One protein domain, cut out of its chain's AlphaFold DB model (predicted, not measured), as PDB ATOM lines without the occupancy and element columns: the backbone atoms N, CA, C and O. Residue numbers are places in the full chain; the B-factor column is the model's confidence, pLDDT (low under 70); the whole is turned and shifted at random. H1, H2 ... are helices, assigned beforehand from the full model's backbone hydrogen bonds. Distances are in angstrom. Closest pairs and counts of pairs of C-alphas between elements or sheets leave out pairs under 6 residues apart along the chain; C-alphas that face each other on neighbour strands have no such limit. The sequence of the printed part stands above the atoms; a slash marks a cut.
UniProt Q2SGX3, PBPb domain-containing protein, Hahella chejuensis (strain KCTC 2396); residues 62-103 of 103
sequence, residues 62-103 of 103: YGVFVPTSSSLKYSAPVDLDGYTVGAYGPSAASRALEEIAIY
ATOM      1  N   TYR A  62     169.805 308.935 308.331       91.44
ATOM      2  CA  TYR A  62     169.852 310.300 307.822       91.44
ATOM      3  C   TYR A  62     171.296 310.723 307.547       91.44
ATOM      4  O   TYR A  62     172.206 310.405 308.309       91.44
ATOM      5  N   GLY A  63     171.487 311.456 306.452       91.88
ATOM      6  CA  GLY A  63     172.752 312.093 306.100       91.88
ATOM      7  C   GLY A  63     172.589 313.606 306.009       91.88
ATOM      8  O   GLY A  63     171.512 314.100 305.670       91.88
ATOM      9  N   VAL A  64     173.667 314.334 306.290       93.69
ATOM     10  CA  VAL A  64     173.737 315.785 306.089       93.69
ATOM     11  C   VAL A  64     174.219 316.053 304.667       93.69
ATOM     12  O   VAL A  64     175.287 315.594 304.266       93.69
ATOM     13  N   PHE A  65     173.431 316.806 303.905       94.75
ATOM     14  CA  PHE A  65     173.761 317.201 302.539       94.75
ATOM     15  C   PHE A  65     174.086 318.691 302.506       94.75
ATOM     16  O   PHE A  65     173.311 319.513 302.992       94.75
ATOM     17  N   VAL A  66     175.223 319.039 301.907       95.12
ATOM     18  CA  VAL A  66     175.686 320.423 301.753       95.12
ATOM     19  C   VAL A  66     176.043 320.722 300.297       95.12
ATOM     20  O   VAL A  66     176.325 319.792 299.536       95.12
ATOM     21  N   PRO A  67     176.064 322.005 299.885       95.12
ATOM     22  CA  PRO A  67     176.641 322.390 298.604       95.12
ATOM     23  C   PRO A  67     178.079 321.879 298.475       95.12
ATOM     24  O   PRO A  67     178.825 321.878 299.452       95.12
ATOM     25  N   THR A  68     178.500 321.517 297.264       95.56
ATOM     26  CA  THR A  68     179.871 321.035 296.998       95.56
ATOM     27  C   THR A  68     180.955 322.069 297.314       95.56
ATOM     28  O   THR A  68     182.116 321.710 297.469       95.56
ATOM     29  N   SER A  69     180.585 323.348 297.422       96.31
ATOM     30  CA  SER A  69     181.451 324.448 297.855       96.31
ATOM     31  C   SER A  69     181.574 324.595 299.376       96.31
ATOM     32  O   SER A  69     182.365 325.416 299.837       96.31
ATOM     33  N   SER A  70     180.794 323.852 300.164       94.44
ATOM     34  CA  SER A  70     180.834 323.922 301.625       94.44
ATOM     35  C   SER A  70     182.102 323.274 302.176       94.44
ATOM     36  O   SER A  70     182.502 322.196 301.745       94.44
ATOM     37  N   SER A  71     182.706 323.906 303.181       93.94
ATOM     38  CA  SER A  71     183.815 323.334 303.951       93.94
ATOM     39  C   SER A  71     183.357 322.491 305.146       93.94
ATOM     40  O   SER A  71     184.211 321.985 305.875       93.94
ATOM     41  N   LEU A  72     182.043 322.365 305.379       94.31
ATOM     42  CA  LEU A  72     181.500 321.593 306.498       94.31
ATOM     43  C   LEU A  72     181.934 320.126 306.396       94.31
ATOM     44  O   LEU A  72     181.697 319.464 305.384       94.31
ATOM     45  N   LYS A  73     182.515 319.610 307.480       92.81
ATOM     46  CA  LYS A  73     182.782 318.184 307.676       92.81
ATOM     47  C   LYS A  73     181.924 317.704 308.831       92.81
ATOM     48  O   LYS A  73     182.201 318.041 309.972       92.81
ATOM     49  N   TYR A  74     180.884 316.946 308.514       92.81
ATOM     50  CA  TYR A  74     179.953 316.446 309.514       92.81
ATOM     51  C   TYR A  74     180.465 315.140 310.131       92.81
ATOM     52  O   TYR A  74     180.661 314.151 309.421       92.81
ATOM     53  N   SER A  75     180.670 315.148 311.443       93.19
ATOM     54  CA  SER A  75     181.030 313.982 312.255       93.19
ATOM     55  C   SER A  75     180.121 313.811 313.474       93.19
ATOM     56  O   SER A  75     179.830 312.678 313.860       93.19
ATOM     57  N   ALA A  76     179.627 314.913 314.038       92.50
ATOM     58  CA  ALA A  76     178.704 314.945 315.164       92.50
ATOM     59  C   ALA A  76     177.735 316.142 315.050       92.50
ATOM     60  O   ALA A  76     178.029 317.091 314.322       92.50
ATOM     61  N   PRO A  77     176.601 316.141 315.780       92.31
ATOM     62  CA  PRO A  77     175.638 317.248 315.770       92.31
ATOM     63  C   PRO A  77     176.236 318.642 315.995       92.31
ATOM     64  O   PRO A  77     175.870 319.560 315.275       92.31
ATOM     65  N   VAL A  78     177.210 318.773 316.904       92.81
ATOM     66  CA  VAL A  78     177.902 320.042 317.217       92.81
ATOM     67  C   VAL A  78     178.603 320.678 316.007       92.81
ATOM     68  O   VAL A  78     178.816 321.885 315.964       92.81
ATOM     69  N   ASP A  79     178.932 319.897 314.973       93.56
ATOM     70  CA  ASP A  79     179.516 320.437 313.739       93.56
ATOM     71  C   ASP A  79     178.504 321.296 312.948       93.56
ATOM     72  O   ASP A  79     178.887 322.010 312.020       93.56
ATOM     73  N   LEU A  80     177.212 321.218 313.288       92.75
ATOM     74  CA  LEU A  80     176.134 322.010 312.694       92.75
ATOM     75  C   LEU A  80     175.924 323.360 313.399       92.75
ATOM     76  O   LEU A  80     175.079 324.142 312.956       92.75
ATOM     77  N   ASP A  81     176.701 323.676 314.435       91.00
ATOM     78  CA  ASP A  81     176.601 324.942 315.160       91.00
ATOM     79  C   ASP A  81     176.783 326.148 314.231       91.00
ATOM     80  O   ASP A  81     177.724 326.249 313.441       91.00
ATOM     81  N   GLY A  82     175.850 327.096 314.323       90.69
ATOM     82  CA  GLY A  82     175.832 328.291 313.478       90.69
ATOM     83  C   GLY A  82     175.337 328.061 312.046       90.69
ATOM     84  O   GLY A  82     175.195 329.035 311.300       90.69
ATOM     85  N   TYR A  83     175.016 326.824 311.650       92.56
ATOM     86  CA  TYR A  83     174.378 326.538 310.368       92.56
ATOM     87  C   TYR A  83     172.851 326.595 310.470       92.56
ATOM     88  O   TYR A  83     172.237 326.204 311.457       92.56
ATOM     89  N   THR A  84     172.210 327.041 309.388       93.44
ATOM     90  CA  THR A  84     170.773 326.816 309.196       93.44
ATOM     91  C   THR A  84     170.579 325.452 308.548       93.44
ATOM     92  O   THR A  84     170.983 325.249 307.403       93.44
ATOM     93  N   VAL A  85     169.949 324.528 309.269       93.81
ATOM     94  CA  VAL A  85     169.691 323.165 308.793       93.81
ATOM     95  C   VAL A  85     168.213 323.020 308.450       93.81
ATOM     96  O   VAL A  85     167.337 323.390 309.228       93.81
ATOM     97  N   GLY A  86     167.931 322.500 307.258       94.25
ATOM     98  CA  GLY A  86     166.574 322.254 306.781       94.25
ATOM     99  C   GLY A  86     166.272 320.765 306.714       94.25
ATOM    100  O   GLY A  86     167.071 319.985 306.200       94.25
ATOM    101  N   ALA A  87     165.083 320.381 307.166       94.38
ATOM    102  CA  ALA A  87     164.523 319.054 306.960       94.38
ATOM    103  C   ALA A  87     163.090 319.175 306.435       94.38
ATOM    104  O   ALA A  87     162.398 320.169 306.655       94.38
ATOM    105  N   TYR A  88     162.627 318.149 305.728       90.75
ATOM    106  CA  TYR A  88     161.258 318.122 305.235       90.75
ATOM    107  C   TYR A  88     160.279 317.927 306.402       90.75
ATOM    108  O   TYR A  88     160.367 316.928 307.112       90.75
ATOM    109  N   GLY A  89     159.348 318.861 306.608       86.50
ATOM    110  CA  GLY A  89     158.434 318.859 307.755       86.50
ATOM    111  C   GLY A  89     156.952 318.909 307.359       86.50
ATOM    112  O   GLY A  89     156.608 319.544 306.358       86.50
ATOM    113  N   PRO A  90     156.047 318.282 308.139       87.00
ATOM    114  CA  PRO A  90     156.313 317.382 309.271       87.00
ATOM    115  C   PRO A  90     156.718 315.972 308.796       87.00
ATOM    116  O   PRO A  90     156.003 315.349 308.007       87.00
ATOM    117  N   SER A  91     157.854 315.439 309.259       90.00
ATOM    118  CA  SER A  91     158.299 314.073 308.937       90.00
ATOM    119  C   SER A  91     159.225 313.483 310.007       90.00
ATOM    120  O   SER A  91     159.615 314.154 310.956       90.00
ATOM    121  N   ALA A  92     159.608 312.212 309.840       90.81
ATOM    122  CA  ALA A  92     160.624 311.609 310.702       90.81
ATOM    123  C   ALA A  92     161.996 312.306 310.562       90.81
ATOM    124  O   ALA A  92     162.739 312.366 311.532       90.81
ATOM    125  N   ALA A  93     162.294 312.910 309.401       91.94
ATOM    126  CA  ALA A  93     163.530 313.665 309.198       91.94
ATOM    127  C   ALA A  93     163.525 314.992 309.969       91.94
ATOM    128  O   ALA A  93     164.544 315.355 310.547       91.94
ATOM    129  N   SER A  94     162.390 315.707 310.010       92.25
ATOM    130  CA  SER A  94     162.289 316.934 310.816       92.25
ATOM    131  C   SER A  94     162.369 316.628 312.309       92.25
ATOM    132  O   SER A  94     163.057 317.339 313.024       92.25
ATOM    133  N   ARG A  95     161.764 315.520 312.758       91.31
ATOM    134  CA  ARG A  95     161.896 315.046 314.140       91.31
ATOM    135  C   ARG A  95     163.341 314.678 314.496       91.31
ATOM    136  O   ARG A  95     163.834 315.098 315.533       91.31
ATOM    137  N   ALA A  96     164.030 313.933 313.633       91.69
ATOM    138  CA  ALA A  96     165.435 313.592 313.855       91.69
ATOM    139  C   ALA A  96     166.327 314.843 313.919       91.69
ATOM    140  O   ALA A  96     167.255 314.894 314.720       91.69
ATOM    141  N   LEU A  97     166.027 315.866 313.109       92.94
ATOM    142  CA  LEU A  97     166.714 317.154 313.188       92.94
ATOM    143  C   LEU A  97     166.447 317.866 314.524       92.94
ATOM    144  O   LEU A  97     167.381 318.374 315.134       92.94
ATOM    145  N   GLU A  98     165.199 317.885 314.995       91.25
ATOM    146  CA  GLU A  98     164.835 318.459 316.300       91.25
ATOM    147  C   GLU A  98     165.548 317.749 317.461       91.25
ATOM    148  O   GLU A  98     166.000 318.410 318.391       91.25
ATOM    149  N   GLU A  99     165.704 316.423 317.395       89.88
ATOM    150  CA  GLU A  99     166.397 315.631 318.420       89.88
ATOM    151  C   GLU A  99     167.897 315.961 318.512       89.88
ATOM    152  O   GLU A  99     168.457 315.938 319.608       89.88
ATOM    153  N   ILE A 100     168.547 316.308 317.394       89.00
ATOM    154  CA  ILE A 100     169.968 316.693 317.393       89.00
ATOM    155  C   ILE A 100     170.202 318.191 317.622       89.00
ATOM    156  O   ILE A 100     171.311 318.563 317.981       89.00
ATOM    157  N   ALA A 101     169.183 319.038 317.446       78.50
ATOM    158  CA  ALA A 101     169.270 320.491 317.631       78.50
ATOM    159  C   ALA A 101     169.255 320.941 319.109       78.50
ATOM    160  O   ALA A 101     169.298 322.135 319.389       78.50
ATOM    161  N   ILE A 102     169.123 319.999 320.048       63.66
ATOM    162  CA  ILE A 102     169.129 320.254 321.501       63.66
ATOM    163  C   ILE A 102     170.563 320.210 322.075       63.66
ATOM    164  O   ILE A 102     170.773 320.576 323.234       63.66
ATOM    165  N   TYR A 103     171.537 319.777 321.272       52.34
ATOM    166  CA  TYR A 103     172.967 319.826 321.584       52.34
ATOM    167  C   TYR A 103     173.584 321.117 321.059       52.34
ATOM    168  O   TYR A 103     174.483 321.623 321.767       52.34
TER     169      TYR A 103
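What this domain is: This is residues 62 to 103 of the 103 residues of the protein "PBPb domain-containing protein" of Hahella chejuensis (strain KCTC 2396) (UniProt Q2SGX3). Little regular structure: a mostly looped chain, with the nine-residue helix H2 on one side, a wide loop of residues 62 to 76 reaching out on the other, and the single short turn H1 near the last turn of H2. The 42 printed residues hold two named helices, H1 then H2, and no named strand; the class is all helix, with 13 residues in named elements. The whole is only just compact, close to loose, with a radius of gyration of the C-alphas of 10.5 A and spans of 28 by 20 by 16 A.

Where its parts are: Residues 62 to 76 have no named element, from C-alpha 62 at (169.852, 310.300, 307.822). H1 is residues 77 to 80. H2, residues 92 to 100, is 12.6 A long and ends at C-alpha 100 (169.968, 316.693, 317.393).

How they stand to each other: H1 and H2 are close but not clearly touching; their closest C-alphas, of Pro 77 and Ile 100, are 5.9 A apart. In H2 every O i to N i+4 pair is within hydrogen-bond range; H1 is too short for one.

The domain as a whole: The farthest C-alphas, Ser 71 and Pro 90, are 28.6 A apart. The printed part has no cut; the link from H1 to H2 is long. Residues 102 to 103 are under pLDDT 70.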